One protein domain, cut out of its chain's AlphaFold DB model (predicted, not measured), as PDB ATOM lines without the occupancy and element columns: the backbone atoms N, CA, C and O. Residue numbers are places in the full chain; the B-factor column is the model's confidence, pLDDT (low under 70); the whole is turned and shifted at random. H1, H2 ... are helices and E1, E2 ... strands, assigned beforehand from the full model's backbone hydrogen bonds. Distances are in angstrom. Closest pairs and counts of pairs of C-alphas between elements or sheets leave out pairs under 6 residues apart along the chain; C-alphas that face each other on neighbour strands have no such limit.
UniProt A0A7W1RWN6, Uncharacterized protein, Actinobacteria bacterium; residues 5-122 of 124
ATOM      1  N   SER A   5      26.557  18.237   1.539       73.50
ATOM      2  CA  SER A   5      25.892  19.164   2.451       73.50
ATOM      3  C   SER A   5      25.045  20.150   1.648       73.50
ATOM      4  O   SER A   5      25.087  20.162   0.416       73.50
ATOM      5  N   ILE A   6      24.270  20.982   2.333       76.62
ATOM      6  CA  ILE A   6      23.516  22.086   1.738       76.62
ATOM      7  C   ILE A   6      24.124  23.415   2.187       76.62
ATOM      8  O   ILE A   6      24.488  23.584   3.347       76.62
ATOM      9  N   ALA A   7      24.234  24.368   1.267       79.06
ATOM     10  CA  ALA A   7      24.768  25.696   1.530       79.06
ATOM     11  C   ALA A   7      23.839  26.770   0.965       79.06
ATOM     12  O   ALA A   7      23.497  26.763  -0.221       79.06
ATOM     13  N   PHE A   8      23.468  27.718   1.819       83.12
ATOM     14  CA  PHE A   8      22.702  28.917   1.466       83.12
ATOM     15  C   PHE A   8      23.513  30.208   1.679       83.12
ATOM     16  O   PHE A   8      23.263  31.202   1.002       83.12
ATOM     17  N   LEU A   9      24.525  30.176   2.553       89.12
ATOM     18  CA  LEU A   9      25.500  31.249   2.772       89.12
ATOM     19  C   LEU A   9      26.710  31.104   1.851       89.12
ATOM     20  O   LEU A   9      27.068  29.993   1.451       89.12
ATOM     21  N   LYS A  10      27.359  32.228   1.547       89.88
ATOM     22  CA  LYS A  10      28.732  32.206   1.036       89.88
ATOM     23  C   LYS A  10      29.672  31.727   2.144       89.88
ATOM     24  O   LYS A  10      29.469  32.044   3.313       89.88
ATOM     25  N   ASP A  11      30.692  30.975   1.759       87.44
ATOM     26  CA  ASP A  11      31.765  30.558   2.658       87.44
ATOM     27  C   ASP A  11      32.914  31.576   2.539       87.44
ATOM     28  O   ASP A  11      33.472  31.714   1.449       87.44
ATOM     29  N   PRO A  12      33.279  32.313   3.605       86.56
ATOM     30  CA  PRO A  12      34.341  33.319   3.533       86.56
ATOM     31  C   PRO A  12      35.734  32.721   3.265       86.56
ATOM     32  O   PRO A  12      36.659  33.470   2.951       86.56
ATOM     33  N   THR A  13      35.896  31.399   3.389       86.88
ATOM     34  CA  THR A  13      37.155  30.680   3.139       86.88
ATOM     35  C   THR A  13      37.272  30.142   1.712       86.88
ATOM     36  O   THR A  13      38.370  29.798   1.266       86.88
ATOM     37  N   ASP A  14      36.165  30.093   0.966       85.94
ATOM     38  CA  ASP A  14      36.153  29.592  -0.404       85.94
ATOM     39  C   ASP A  14      36.715  30.644  -1.375       85.94
ATOM     40  O   ASP A  14      36.293  31.805  -1.426       85.94
ATOM     41  N   LYS A  15      37.678  30.214  -2.199       87.31
ATOM     42  CA  LYS A  15      38.374  31.053  -3.181       87.31
ATOM     43  C   LYS A  15      37.429  31.682  -4.198       87.31
ATOM     44  O   LYS A  15      37.755  32.745  -4.727       87.31
ATOM     45  N   VAL A  16      36.269  31.071  -4.457       87.56
ATOM     46  CA  VAL A  16      35.263  31.644  -5.362       87.56
ATOM     47  C   VAL A  16      34.751  33.008  -4.872       87.56
ATOM     48  O   VAL A  16      34.392  33.849  -5.693       87.56
ATOM     49  N   TRP A  17      34.798  33.276  -3.558       90.19
ATOM     50  CA  TRP A  17      34.366  34.540  -2.946       90.19
ATOM     51  C   TRP A  17      35.524  35.464  -2.548       90.19
ATOM     52  O   TRP A  17      35.286  36.530  -1.986       90.19
ATOM     53  N   ALA A  18      36.776  35.119  -2.869       88.38
ATOM     54  CA  ALA A  18      37.955  35.879  -2.433       88.38
ATOM     55  C   ALA A  18      37.971  37.347  -2.907       88.38
ATOM     56  O   ALA A  18      38.636  38.187  -2.306       88.38
ATOM     57  N   ARG A  19      37.254  37.660  -3.995       92.00
ATOM     58  CA  ARG A  19      37.106  39.021  -4.541       92.00
ATOM     59  C   ARG A  19      35.717  39.620  -4.308       92.00
ATOM     60  O   ARG A  19      35.402  40.659  -4.882       92.00
ATOM     61  N   ASP A  20      34.876  38.968  -3.512       94.56
ATOM     62  CA  ASP A  20      33.530  39.454  -3.237       94.56
ATOM     63  C   ASP A  20      33.580  40.656  -2.269       94.56
ATOM     64  O   ASP A  20      34.164  40.547  -1.182       94.56
ATOM     65  N   PRO A  21      32.963  41.803  -2.616       95.44
ATOM     66  CA  PRO A  21      32.939  42.976  -1.747       95.44
ATOM     67  C   PRO A  21      32.366  42.701  -0.352       95.44
ATOM     68  O   PRO A  21      32.819  43.309   0.619       95.44
ATOM     69  N   VAL A  22      31.404  41.775  -0.222       94.62
ATOM     70  CA  VAL A  22      30.792  41.453   1.077       94.62
ATOM     71  C   VAL A  22      31.782  40.749   2.007       94.62
ATOM     72  O   VAL A  22      31.776  40.998   3.212       94.62
ATOM     73  N   VAL A  23      32.667  39.912   1.454       94.50
ATOM     74  CA  VAL A  23      33.691  39.192   2.222       94.50
ATOM     75  C   VAL A  23      34.740  40.177   2.733       94.50
ATOM     76  O   VAL A  23      35.091  40.143   3.911       94.50
ATOM     77  N   SER A  24      35.169  41.118   1.887       94.19
ATOM     78  CA  SER A  24      36.093  42.189   2.286       94.19
ATOM     79  C   SER A  24      35.496  43.108   3.366       94.19
ATOM     80  O   SER A  24      36.159  43.438   4.359       94.19
ATOM     81  N   LEU A  25      34.215  43.474   3.227       94.44
ATOM     82  CA  LEU A  25      33.489  44.258   4.230       94.44
ATOM     83  C   LEU A  25      33.436  43.529   5.579       94.44
ATOM     84  O   LEU A  25      33.756  44.116   6.611       94.44
ATOM     85  N   TYR A  26      33.072  42.248   5.567       95.12
ATOM     86  CA  TYR A  26      33.034  41.406   6.757       95.12
ATOM     87  C   TYR A  26      34.389  41.335   7.471       95.12
ATOM     88  O   TYR A  26      34.459  41.599   8.672       95.12
ATOM     89  N   GLN A  27      35.469  41.056   6.735       93.50
ATOM     90  CA  GLN A  27      36.821  41.000   7.298       93.50
ATOM     91  C   GLN A  27      37.218  42.337   7.935       93.50
ATOM     92  O   GLN A  27      37.779  42.367   9.032       93.50
ATOM     93  N   SER A  28      36.877  43.453   7.283       94.81
ATOM     94  CA  SER A  28      37.144  44.799   7.796       94.81
ATOM     95  C   SER A  28      36.373  45.094   9.088       94.81
ATOM     96  O   SER A  28      36.927  45.678  10.022       94.81
ATOM     97  N   ILE A  29      35.110  44.666   9.168       94.81
ATOM     98  CA  ILE A  29      34.262  44.822  10.358       94.81
ATOM     99  C   ILE A  29      34.795  43.973  11.514       94.81
ATOM    100  O   ILE A  29      34.974  44.507  12.609       94.81
ATOM    101  N   LEU A  30      35.114  42.695  11.283       94.88
ATOM    102  CA  LEU A  30      35.683  41.837  12.325       94.88
ATOM    103  C   LEU A  30      37.010  42.377  12.841       94.88
ATOM    104  O   LEU A  30      37.178  42.519  14.047       94.88
ATOM    105  N   LYS A  31      37.926  42.767  11.949       94.62
ATOM    106  CA  LYS A  31      39.218  43.336  12.354       94.62
ATOM    107  C   LYS A  31      39.053  44.555  13.266       94.62
ATOM    108  O   LYS A  31      39.867  44.762  14.162       94.62
ATOM    109  N   ARG A  32      38.017  45.367  13.033       96.38
ATOM    110  CA  ARG A  32      37.762  46.588  13.802       96.38
ATOM    111  C   ARG A  32      37.046  46.333  15.126       96.38
ATOM    112  O   ARG A  32      37.407  46.956  16.119       96.38
ATOM    113  N   TYR A  33      36.020  45.487  15.132       95.31
ATOM    114  CA  TYR A  33      35.095  45.365  16.266       95.31
ATOM    115  C   TYR A  33      35.235  44.057  17.048       95.31
ATOM    116  O   TYR A  33      34.764  43.974  18.179       95.31
ATOM    117  N   ALA A  34      35.897  43.050  16.481       93.38
ATOM    118  CA  ALA A  34      36.134  41.757  17.108       93.38
ATOM    119  C   ALA A  34      37.487  41.166  16.652       93.38
ATOM    120  O   ALA A  34      37.517  40.101  16.039       93.38
ATOM    121  N   PRO A  35      38.630  41.825  16.939       92.56
ATOM    122  CA  PRO A  35      39.942  41.408  16.431       92.56
ATOM    123  C   PRO A  35      40.394  40.014  16.903       92.56
ATOM    124  O   PRO A  35      41.283  39.429  16.294       92.56
ATOM    125  N   GLY A  36      39.797  39.481  17.976       92.50
ATOM    126  CA  GLY A  36      40.032  38.109  18.446       92.50
ATOM    127  C   GLY A  36      39.151  37.045  17.777       92.50
ATOM    128  O   GLY A  36      39.345  35.857  18.028       92.50
ATOM    129  N   ALA A  37      38.173  37.442  16.959       91.62
ATOM    130  CA  ALA A  37      37.323  36.512  16.228       91.62
ATOM    131  C   ALA A  37      38.058  35.947  15.008       91.62
ATOM    132  O   ALA A  37      38.811  36.644  14.327       91.62
ATOM    133  N   LYS A  38      37.800  34.674  14.705       90.62
ATOM    134  CA  LYS A  38      38.330  34.011  13.510       90.62
ATOM    135  C   LYS A  38      37.487  34.408  12.304       90.62
ATOM    136  O   LYS A  38      36.280  34.162  12.291       90.62
ATOM    137  N   ALA A  39      38.108  35.020  11.299       86.75
ATOM    138  CA  ALA A  39      37.406  35.444  10.088       86.75
ATOM    139  C   ALA A  39      36.941  34.244   9.247       86.75
ATOM    140  O   ALA A  39      35.956  34.337   8.519       86.75
ATOM    141  N   GLU A  40      37.614  33.109   9.391       87.50
ATOM    142  CA  GLU A  40      37.313  31.848   8.719       87.50
ATOM    143  C   GLU A  40      36.063  31.166   9.286       87.50
ATOM    144  O   GLU A  40      35.525  30.249   8.673       87.50
ATOM    145  N   ASP A  41      35.596  31.594  10.461       86.81
ATOM    146  CA  ASP A  41      34.415  31.021  11.085       86.81
ATOM    147  C   ASP A  41      33.144  31.473  10.351       86.81
ATOM    148  O   ASP A  41      32.736  32.640  10.393       86.81
ATOM    149  N   VAL A  42      32.488  30.517   9.692       85.88
ATOM    150  CA  VAL A  42      31.249  30.740   8.943       85.88
ATOM    151  C   VAL A  42      30.116  31.274   9.825       85.88
ATOM    152  O   VAL A  42      29.231  31.962   9.316       85.88
ATOM    153  N   TYR A  43      30.132  31.034  11.141       88.00
ATOM    154  CA  TYR A  43      29.102  31.553  12.045       88.00
ATOM    155  C   TYR A  43      29.210  33.065  12.250       88.00
ATOM    156  O   TYR A  43      28.184  33.742  12.355       88.00
ATOM    157  N   ASN A  44      30.422  33.622  12.218       92.62
ATOM    158  CA  ASN A  44      30.612  35.074  12.233       92.62
ATOM    159  C   ASN A  44      30.064  35.698  10.943       92.62
ATOM    160  O   ASN A  44      29.374  36.719  10.977       92.62
ATOM    161  N   PHE A  45      30.304  35.043   9.805       93.19
ATOM    162  CA  PHE A  45      29.760  35.464   8.516       93.19
ATOM    163  C   PHE A  45      28.226  35.358   8.472       93.19
ATOM    164  O   PHE A  45      27.546  36.270   8.001       93.19
ATOM    165  N   TYR A  46      27.664  34.285   9.036       91.81
ATOM    166  CA  TYR A  46      26.222  34.121   9.205       91.81
ATOM    167  C   TYR A  46      25.611  35.241  10.051       91.81
ATOM    168  O   TYR A  46      24.602  35.821   9.653       91.81
ATOM    169  N   GLY A  47      26.241  35.589  11.178       93.12
ATOM    170  CA  GLY A  47      25.789  36.674  12.048       93.12
ATOM    171  C   GLY A  47      25.683  38.013  11.316       93.12
ATOM    172  O   GLY A  47      24.708  38.740  11.500       93.12
ATOM    173  N   MET A  48      26.619  38.306  10.409       95.19
ATOM    174  CA  MET A  48      26.533  39.490   9.547       95.19
ATOM    175  C   MET A  48      25.363  39.426   8.563       95.19
ATOM    176  O   MET A  48      24.690  40.434   8.353       95.19
ATOM    177  N   GLY A  49      25.086  38.247   7.999       94.44
ATOM    178  CA  GLY A  49      23.896  38.014   7.182       94.44
ATOM    179  C   GLY A  49      22.605  38.289   7.957       94.44
ATOM    180  O   GLY A  49      21.746  39.013   7.465       94.44
ATOM    181  N   VAL A  50      22.492  37.797   9.193       94.06
ATOM    182  CA  VAL A  50      21.336  38.066  10.069       94.06
ATOM    183  C   VAL A  50      21.222  39.555  10.404       94.06
ATOM    184  O   VAL A  50      20.135  40.127  10.331       94.06
ATOM    185  N   ALA A  51      22.342  40.205  10.732       94.94
ATOM    186  CA  ALA A  51      22.370  41.636  11.019       94.94
ATOM    187  C   ALA A  51      21.936  42.475   9.806       94.94
ATOM    188  O   ALA A  51      21.223  43.463   9.974       94.94
ATOM    189  N   TYR A  52      22.310  42.065   8.590       95.62
ATOM    190  CA  TYR A  52      21.859  42.703   7.354       95.62
ATOM    191  C   TYR A  52      20.328  42.671   7.233       95.62
ATOM    192  O   TYR A  52      19.712  43.726   7.078       95.62
ATOM    193  N   SER A  53      19.713  41.496   7.409       94.62
ATOM    194  CA  SER A  53      18.249  41.340   7.375       94.62
ATOM    195  C   SER A  53      17.550  42.132   8.480       94.62
ATOM    196  O   SER A  53      16.488  42.713   8.269       94.62
ATOM    197  N   MET A  54      18.153  42.206   9.671       94.94
ATOM    198  CA  MET A  54      17.623  43.011  10.776       94.94
ATOM    199  C   MET A  54      17.630  44.508  10.444       94.94
ATOM    200  O   MET A  54      16.672  45.216  10.748       94.94
ATOM    201  N   VAL A  55      18.691  45.003   9.799       95.44
ATOM    202  CA  VAL A  55      18.753  46.395   9.331       95.44
ATOM    203  C   VAL A  55      17.679  46.665   8.279       95.44
ATOM    204  O   VAL A  55      17.064  47.731   8.317       95.44
ATOM    205  N   ASP A  56      17.421  45.725   7.369       95.12
ATOM    206  CA  ASP A  56      16.337  45.853   6.391       95.12
ATOM    207  C   ASP A  56      14.956  45.911   7.064       95.12
ATOM    208  O   ASP A  56      14.171  46.825   6.800       95.12
ATOM    209  N   ALA A  57      14.695  45.022   8.028       95.31
ATOM    210  CA  ALA A  57      13.464  45.039   8.817       95.31
ATOM    211  C   ALA A  57      13.283  46.367   9.575       95.31
ATOM    212  O   ALA A  57      12.200  46.949   9.564       95.31
ATOM    213  N   LEU A  58      14.346  46.889  10.199       96.38
ATOM    214  CA  LEU A  58      14.315  48.170  10.911       96.38
ATOM    215  C   LEU A  58      14.041  49.354   9.975       96.38
ATOM    216  O   LEU A  58      13.295  50.257  10.347       96.38
ATOM    217  N   LYS A  59      14.598  49.351   8.757       95.12
ATOM    218  CA  LYS A  59      14.306  50.381   7.745       95.12
ATOM    219  C   LYS A  59      12.832  50.364   7.347       95.12
ATOM    220  O   LYS A  59      12.208  51.423   7.291       95.12
ATOM    221  N   HIS A  60      12.269  49.177   7.128       95.19
ATOM    222  CA  HIS A  60      10.855  49.006   6.795       95.19
ATOM    223  C   HIS A  60       9.916  49.304   7.975       95.19
ATOM    224  O   HIS A  60       8.782  49.727   7.762       95.19
ATOM    225  N   ALA A  61      10.386  49.166   9.217       96.12
ATOM    226  CA  ALA A  61       9.623  49.502  10.419       96.12
ATOM    227  C   ALA A  61       9.377  51.017  10.606       96.12
ATOM    228  O   ALA A  61       8.541  51.395  11.434       96.12
ATOM    229  N   GLY A  62      10.081  51.871   9.848       92.69
ATOM    230  CA  GLY A  62       9.916  53.328   9.823       92.69
ATOM    231  C   GLY A  62      10.836  54.101  10.781       92.69
ATOM    232  O   GLY A  62      11.656  53.534  11.495       92.69
ATOM    233  N   ARG A  63      10.702  55.440  10.802       93.31
ATOM    234  CA  ARG A  63      11.574  56.359  11.578       93.31
ATOM    235  C   ARG A  63      11.498  56.172  13.099       93.31
ATOM    236  O   ARG A  63      12.465  56.486  13.784       93.31
ATOM    237  N   SER A  64      10.368  55.679  13.601       94.00
ATOM    238  CA  SER A  64      10.127  55.418  15.024       94.00
ATOM    239  C   SER A  64       9.648  53.974  15.183       94.00
ATOM    240  O   SER A  64       8.439  53.735  15.239       94.00
ATOM    241  N   PRO A  65      10.569  52.995  15.174       94.62
ATOM    242  CA  PRO A  65      10.201  51.589  15.192       94.62
ATOM    243  C   PRO A  65       9.515  51.233  16.513       94.62
ATOM    244  O   PRO A  65       9.999  51.539  17.601       94.62
ATOM    245  N   THR A  66       8.385  50.543  16.407       96.88
ATOM    246  CA  THR A  66       7.704  49.905  17.536       96.88
ATOM    247  C   THR A  66       7.851  48.398  17.403       96.88
ATOM    248  O   THR A  66       8.141  47.884  16.322       96.88
ATOM    249  N   ARG A  67       7.583  47.648  18.477       95.25
ATOM    250  CA  ARG A  67       7.535  46.180  18.394       95.25
ATOM    251  C   ARG A  67       6.571  45.705  17.299       95.25
ATOM    252  O   ARG A  67       6.881  44.755  16.590       95.25
ATOM    253  N   ALA A  68       5.421  46.369  17.167       96.00
ATOM    254  CA  ALA A  68       4.413  46.029  16.171       96.00
ATOM    255  C   ALA A  68       4.890  46.327  14.741       96.00
ATOM    256  O   ALA A  68       4.771  45.458  13.881       96.00
ATOM    257  N   SER A  69       5.477  47.505  14.490       96.19
ATOM    258  CA  SER A  69       5.969  47.848  13.146       96.19
ATOM    259  C   SER A  69       7.184  47.017  12.739       96.19
ATOM    260  O   SER A  69       7.284  46.617  11.583       96.19
ATOM    261  N   LEU A  70       8.061  46.680  13.689       95.44
ATOM    262  CA  LEU A  70       9.190  45.788  13.439       95.44
ATOM    263  C   LEU A  70       8.737  44.363  13.127       95.44
ATOM    264  O   LEU A  70       9.239  43.771  12.178       95.44
ATOM    265  N   LEU A  71       7.786  43.816  13.891       94.31
ATOM    266  CA  LEU A  71       7.241  42.492  13.598       94.31
ATOM    267  C   LEU A  71       6.571  42.478  12.221       94.31
ATOM    268  O   LEU A  71       6.850  41.586  11.431       94.31
ATOM    269  N   ALA A  72       5.758  43.493  11.911       94.44
ATOM    270  CA  ALA A  72       5.123  43.612  10.605       94.44
ATOM    271  C   ALA A  72       6.153  43.662   9.466       94.44
ATOM    272  O   ALA A  72       5.981  42.969   8.470       94.44
ATOM    273  N   ALA A  73       7.244  44.416   9.615       94.88
ATOM    274  CA  ALA A  73       8.327  44.434   8.633       94.88
ATOM    275  C   ALA A  73       9.030  43.068   8.516       94.88
ATOM    276  O   ALA A  73       9.230  42.562   7.415       94.88
ATOM    277  N   ALA A  74       9.351  42.440   9.648       92.81
ATOM    278  CA  ALA A  74      10.058  41.162   9.696       92.81
ATOM    279  C   ALA A  74       9.248  39.992   9.108       92.81
ATOM    280  O   ALA A  74       9.839  39.035   8.613       92.81
ATOM    281  N   THR A  75       7.913  40.060   9.130       94.00
ATOM    282  CA  THR A  75       7.023  39.066   8.503       94.00
ATOM    283  C   THR A  75       6.655  39.399   7.058       94.00
ATOM    284  O   THR A  75       5.784  38.742   6.505       94.00
ATOM    285  N   HIS A  76       7.243  40.433   6.456       94.19
ATOM    286  CA  HIS A  76       7.019  40.803   5.053       94.19
ATOM    287  C   HIS A  76       8.345  41.063   4.330       94.19
ATOM    288  O   HIS A  76       8.404  41.854   3.386       94.19
ATOM    289  N   LEU A  77       9.427  40.418   4.776       93.38
ATOM    290  CA  LEU A  77      10.728  40.572   4.141       93.38
ATOM    291  C   LEU A  77      10.686  39.976   2.737       93.38
ATOM    292  O   LEU A  77      10.106  38.917   2.495       93.38
ATOM    293  N   ASN A  78      11.338  40.666   1.812       93.38
ATOM    294  CA  ASN A  78      11.570  40.201   0.454       93.38
ATOM    295  C   ASN A  78      12.878  40.817  -0.047       93.38
ATOM    296  O   ASN A  78      12.882  41.700  -0.906       93.38
ATOM    297  N   GLU A  79      13.991  40.367   0.521       92.31
ATOM    298  CA  GLU A  79      15.303  40.969   0.294       92.31
ATOM    299  C   GLU A  79      16.275  40.023  -0.429       92.31
ATOM    300  O   GLU A  79      16.146  38.791  -0.436       92.31
ATOM    301  N   VAL A  80      17.287  40.637  -1.042       93.19
ATOM    302  CA  VAL A  80      18.481  39.953  -1.539       93.19
ATOM    303  C   VAL A  80      19.616  40.279  -0.581       93.19
ATOM    304  O   VAL A  80      20.090  41.413  -0.527       93.19
ATOM    305  N   ASN A  81      20.036  39.277   0.181       93.69
ATOM    306  CA  ASN A  81      21.066  39.433   1.192       93.69
ATOM    307  C   ASN A  81      22.441  39.074   0.590       93.69
ATOM    308  O   ASN A  81      22.625  37.942   0.136       93.69
ATOM    309  N   PRO A  82      23.419  40.000   0.568       94.56
ATOM    310  CA  PRO A  82      24.695  39.795  -0.117       94.56
ATOM    311  C   PRO A  82      25.572  38.713   0.526       94.56
ATOM    312  O   PRO A  82      26.476  38.209  -0.139       94.56
ATOM    313  N   PHE A  83      25.308  38.333   1.781       93.75
ATOM    314  CA  PHE A  83      25.978  37.220   2.464       93.75
ATOM    315  C   PHE A  83      25.461  35.854   1.990       93.75
ATOM    316  O   PHE A  83      26.118  34.828   2.174       93.75
ATOM    317  N   MET A  84      24.295  35.820   1.350       92.50
ATOM    318  CA  MET A  84      23.725  34.596   0.803       92.50
ATOM    319  C   MET A  84      24.308  34.295  -0.575       92.50
ATOM    320  O   MET A  84      24.814  35.171  -1.285       92.50
ATOM    321  N   ARG A  85      24.242  33.028  -0.979       90.31
ATOM    322  CA  ARG A  85      24.668  32.613  -2.318       90.31
ATOM    323  C   ARG A  85      23.742  33.213  -3.387       90.31
ATOM    324  O   ARG A  85      22.549  33.392  -3.128       90.31
ATOM    325  N   PRO A  86      24.251  33.492  -4.602       87.50
ATOM    326  CA  PRO A  86      23.432  34.003  -5.696       87.50
ATOM    327  C   PRO A  86      22.167  33.165  -5.914       87.50
ATOM    328  O   PRO A  86      22.236  31.944  -6.021       87.50
ATOM    329  N   GLY A  87      21.011  33.831  -5.970       83.31
ATOM    330  CA  GLY A  87      19.700  33.196  -6.148       83.31
ATOM    331  C   GLY A  87      18.980  32.793  -4.853       83.31
ATOM    332  O   GLY A  87      17.796  32.447  -4.913       83.31
ATOM    333  N   VAL A  88      19.637  32.875  -3.691       86.44
ATOM    334  CA  VAL A  88      18.978  32.764  -2.382       86.44
ATOM    335  C   VAL A  88      18.371  34.121  -2.025       86.44
ATOM    336  O   VAL A  88      19.066  35.135  -1.981       86.44
ATOM    337  N   LYS A  89      17.060  34.137  -1.780       88.56
ATOM    338  CA  LYS A  89      16.332  35.304  -1.272       88.56
ATOM    339  C   LYS A  89      15.873  35.037   0.150       88.56
ATOM    340  O   LYS A  89      15.570  33.891   0.482       88.56
ATOM    341  N   ILE A  90      15.782  36.102   0.933       90.19
ATOM    342  CA  ILE A  90      15.141  36.082   2.243       90.19
ATOM    343  C   ILE A  90      13.703  36.549   2.040       90.19
ATOM    344  O   ILE A  90      13.474  37.694   1.647       90.19
ATOM    345  N   VAL A  91      12.749  35.639   2.234       90.94
ATOM    346  CA  VAL A  91      11.321  35.917   2.059       90.94
ATOM    347  C   VAL A  91      10.549  35.406   3.265       90.94
ATOM    348  O   VAL A  91      10.655  34.231   3.605       90.94
ATOM    349  N   THR A  92       9.754  36.275   3.880       89.94
ATOM    350  CA  THR A  92       8.848  35.932   4.983       89.94
ATOM    351  C   THR A  92       7.440  36.434   4.683       89.94
ATOM    352  O   THR A  92       7.251  37.405   3.947       89.94
ATOM    353  N   THR A  93       6.439  35.753   5.233       89.44
ATOM    354  CA  THR A  93       5.033  36.177   5.197       89.44
ATOM    355  C   THR A  93       4.431  36.079   6.607       89.44
ATOM    356  O   THR A  93       4.982  35.385   7.466       89.44
ATOM    357  N   PRO A  94       3.264  36.692   6.881       88.19
ATOM    358  CA  PRO A  94       2.571  36.529   8.166       88.19
ATOM    359  C   PRO A  94       2.212  35.082   8.518       88.19
ATOM    360  O   PRO A  94       1.921  34.788   9.677       88.19
ATOM    361  N   THR A  95       2.202  34.192   7.524       86.88
ATOM    362  CA  THR A  95       1.908  32.764   7.663       86.88
ATOM    363  C   THR A  95       3.148  31.881   7.531       86.88
ATOM    364  O   THR A  95       3.049  30.672   7.722       86.88
ATOM    365  N   ASP A  96       4.315  32.460   7.233       82.19
ATOM    366  CA  ASP A  96       5.552  31.736   6.964       82.19
ATOM    367  C   ASP A  96       6.780  32.522   7.436       82.19
ATOM    368  O   ASP A  96       7.267  33.458   6.795       82.19
ATOM    369  N   TYR A  97       7.291  32.095   8.583       82.00
ATOM    370  CA  TYR A  97       8.405  32.726   9.279       82.00
ATOM    371  C   TYR A  97       9.752  32.090   8.907       82.00
ATOM    372  O   TYR A  97      10.750  32.409   9.547       82.00
ATOM    373  N   TYR A  98       9.805  31.191   7.913       81.31
ATOM    374  CA  TYR A  98      11.045  30.547   7.468       81.31
ATOM    375  C   TYR A  98      11.688  31.336   6.313       81.31
ATOM    376  O   TYR A  98      11.340  31.104   5.150       81.31
ATOM    377  N   PRO A  99      12.664  32.228   6.599       71.38
ATOM    378  CA  PRO A  99      13.175  33.207   5.638       71.38
ATOM    379  C   PRO A  99      13.872  32.595   4.422       71.38
ATOM    380  O   PRO A  99      13.891  33.192   3.349       71.38
ATOM    381  N   ILE A 100      14.490  31.423   4.589       78.19
ATOM    382  CA  ILE A 100      15.323  30.782   3.571       78.19
ATOM    383  C   ILE A 100      14.615  29.518   3.101       78.19
ATOM    384  O   ILE A 100      14.473  28.555   3.848       78.19
ATOM    385  N   SER A 101      14.194  29.511   1.839       75.69
ATOM    386  CA  SER A 101      13.519  28.369   1.209       75.69
ATOM    387  C   SER A 101      14.368  27.662   0.157       75.69
ATOM    388  O   SER A 101      13.974  26.607  -0.334       75.69
ATOM    389  N   LYS A 102      15.532  28.220  -0.196       74.69
ATOM    390  CA  LYS A 102      16.429  27.680  -1.219       74.69
ATOM    391  C   LYS A 102      17.825  27.466  -0.659       74.69
ATOM    392  O   LYS A 102      18.387  28.364  -0.035       74.69
ATOM    393  N   ALA A 103      18.391  26.304  -0.945       78.88
ATOM    394  CA  ALA A 103      19.777  25.973  -0.646       78.88
ATOM    395  C   ALA A 103      20.390  25.224  -1.830       78.88
ATOM    396  O   ALA A 103      19.686  24.652  -2.659       78.88
ATOM    397  N   GLN A 104      21.712  25.253  -1.947       77.88
ATOM    398  CA  GLN A 104      22.427  24.564  -3.015       77.88
ATOM    399  C   GLN A 104      23.228  23.416  -2.420       77.88
ATOM    400  O   GLN A 104      23.887  23.590  -1.395       77.88
ATOM    401  N   LEU A 105      23.198  22.256  -3.070       77.88
ATOM    402  CA  LEU A 105      24.018  21.129  -2.654       77.88
ATOM    403  C   LEU A 105      25.499  21.490  -2.844       77.88
ATOM    404  O   LEU A 105      25.886  22.114  -3.836       77.88
ATOM    405  N   VAL A 106      26.333  21.113  -1.889       76.62
ATOM    406  CA  VAL A 106      27.783  21.271  -1.942       76.62
ATOM    407  C   VAL A 106      28.440  19.948  -1.585       76.62
ATOM    408  O   VAL A 106      27.967  19.219  -0.713       76.62
ATOM    409  N   ARG A 107      29.535  19.620  -2.264       78.25
ATOM    410  CA  ARG A 107      30.347  18.438  -1.989       78.25
ATOM    411  C   ARG A 107      31.725  18.873  -1.537       78.25
ATOM    412  O   ARG A 107      32.352  19.696  -2.195       78.25
ATOM    413  N   TYR A 108      32.207  18.281  -0.454       72.81
ATOM    414  CA  TYR A 108      33.574  18.507  -0.015       72.81
ATOM    415  C   TYR A 108      34.554  17.744  -0.915       72.81
ATOM    416  O   TYR A 108      34.446  16.521  -1.052       72.81
ATOM    417  N   ASP A 109      35.504  18.453  -1.527       73.19
ATOM    418  CA  ASP A 109      36.484  17.890  -2.468       73.19
ATOM    419  C   ASP A 109      37.856  17.576  -1.837       73.19
ATOM    420  O   ASP A 109      38.813  17.289  -2.552       73.19
ATOM    421  N   ARG A 110      37.922  17.553  -0.495       68.31
ATOM    422  CA  ARG A 110      39.128  17.454   0.362       68.31
ATOM    423  C   ARG A 110      39.878  18.766   0.587       68.31
ATOM    424  O   ARG A 110      40.741  18.790   1.457       68.31
ATOM    425  N   VAL A 111      39.557  19.828  -0.150       66.88
ATOM    426  CA  VAL A 111      40.176  21.150   0.017       66.88
ATOM    427  C   VAL A 111      39.122  22.203   0.357       66.88
ATOM    428  O   VAL A 111      39.348  23.015   1.248       66.88
ATOM    429  N   HIS A 112      37.964  22.172  -0.303       67.94
ATOM    430  CA  HIS A 112      36.887  23.148  -0.139       67.94
ATOM    431  C   HIS A 112      35.517  22.560  -0.514       67.94
ATOM    432  O   HIS A 112      35.390  21.417  -0.967       67.94
ATOM    433  N   TRP A 113      34.460  23.335  -0.267       73.88
ATOM    434  CA  TRP A 113      33.091  22.985  -0.633       73.88
ATOM    435  C   TRP A 113      32.795  23.422  -2.064       73.88
ATOM    436  O   TRP A 113      32.737  24.608  -2.361       73.88
ATOM    437  N   VAL A 114      32.551  22.461  -2.952       75.69
ATOM    438  CA  VAL A 114      32.236  22.735  -4.357       75.69
ATOM    439  C   VAL A 114      30.742  22.572  -4.586       75.69
ATOM    440  O   VAL A 114      30.145  21.575  -4.181       75.69
ATOM    441  N   ALA A 115      30.124  23.545  -5.248       77.00
ATOM    442  CA  ALA A 115      28.710  23.497  -5.595       77.00
ATOM    443  C   ALA A 115      28.376  22.303  -6.505       77.00
ATOM    444  O   ALA A 115      29.075  22.041  -7.484       77.00
ATOM    445  N   VAL A 116      27.278  21.610  -6.210       76.88
ATOM    446  CA  VAL A 116      26.764  20.487  -6.997       76.88
ATOM    447  C   VAL A 116      25.343  20.816  -7.444       76.88
ATOM    448  O   VAL A 116      24.408  20.788  -6.652       76.88
ATOM    449  N   GLY A 117      25.178  21.124  -8.729       72.81
ATOM    450  CA  GLY A 117      23.862  21.392  -9.317       72.81
ATOM    451  C   GLY A 117      23.246  22.752  -8.941       72.81
ATOM    452  O   GLY A 117      23.902  23.584  -8.307       72.81
ATOM    453  N   PRO A 118      22.005  23.017  -9.390       78.12
ATOM    454  CA  PRO A 118      21.296  24.275  -9.142       78.12
ATOM    455  C   PRO A 118      20.792  24.397  -7.691       78.12
ATOM    456  O   PRO A 118      20.834  23.442  -6.916       78.12
ATOM    457  N   LEU A 119      20.290  25.582  -7.323       73.44
ATOM    458  CA  LEU A 119      19.541  25.769  -6.074       73.44
ATOM    459  C   LEU A 119      18.305  24.860  -6.058       73.44
ATOM    460  O   LEU A 119      17.504  24.885  -6.993       73.44
ATOM    461  N   ALA A 120      18.128  24.116  -4.971       74.81
ATOM    462  CA  ALA A 120      16.953  23.301  -4.705       74.81
ATOM    463  C   ALA A 120      16.093  23.942  -3.608       74.81
ATOM    464  O   ALA A 120      16.584  24.726  -2.787       74.81
ATOM    465  N   SER A 121      14.803  23.603  -3.593       71.81
ATOM    466  CA  SER A 121      13.954  23.901  -2.439       71.81
ATOM    467  C   SER A 121      14.519  23.169  -1.223       71.81
ATOM    468  O   SER A 121      14.712  21.958  -1.268       71.81
ATOM    469  N   ALA A 122      14.790  23.904  -0.148       63.47
ATOM    470  CA  ALA A 122      15.144  23.339   1.152       63.47
ATOM    471  C   ALA A 122      13.895  22.969   1.977       63.47
ATOM    472  O   ALA A 122      14.018  22.556   3.126       63.47
TER     473      ALA A 122
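This is residues 5 to 122 of the 124 residues of an uncharacterized protein of Actinobacteria bacterium (UniProt A0A7W1RWN6). What would a reader see first? A small three-stranded sheet, E1, E2 and E3, lies along one edge of a flat model, and the long helix H2 runs well away from it, with H1 standing crosswise near its beginning and H3 folded back on its residues 54 to 60. The unnamed residues 75 to 101 wind from H3 to the middle of the model, out again and back to E2, partly filling the space between H2 and the sheet. What is it made of? The printed part has 118 residues, mixed in class, with three named helices and three named strands along the chain as E1, H1, H2, H3, E2, E3; the sheet's order is E1, E2, E3, antiparallel throughout. How large is it? It is compact, with a radius of gyration of the C-alphas of 15.7 A, and spans 48 by 37 by 19 A.

How is the sheet paired? Edge strand E1, residues 5 to 7, is antiparallel to inner strand E2, residues 102 to 108, with N 5 and O 106 within hydrogen-bond range at 2.8 A. E2 forms a hairpin with edge strand E3, residues 113 to 121, where N 107 and O 114 are 2.8 A apart; E3 bends by 79 degrees at residue 117. How do the helices stand? H1, residues 21 to 33, is close to but not clearly touching H2, residues 42 to 60, about perpendicular at 82 degrees; their closest C-alphas, of Tyr 26 and Phe 45, are 7.0 A apart. H2 with residues 54 to 60 alone touches H3, residues 67 to 74, opposite ways at a steep tilt of 65 degrees; the closest C-alphas, of Ala 57 and Ala 73, are 5.2 A apart. In H1, H2 and H3 every O i to N i+4 pair is within hydrogen-bond range, and these helices are not on the sheet.

Where does the first element begin? E1 begins at C-alpha 5, (25.892, 19.164, 2.451), and is 6.7 A long. How long are the helices? H1 measures 18.3 A, H2 27.5 A from C-alpha 42 at (31.249, 30.740, 8.943), and H3 10.4 A. Where does the last strand end? E2 measures 19.5 A, and E3, 19.2 A, ends at C-alpha 121, (13.954, 23.901, -2.439).

How far does it reach? The two C-alphas farthest apart, of Ser 64 and Arg 110, are 50.0 A apart. Which links are long? E1 to H1, 13 residues, and H3 to E2, 27 residues; the printed part has no cut. Where is confidence low? Residues 110 to 112 and residue 122 are under 70 in pLDDT.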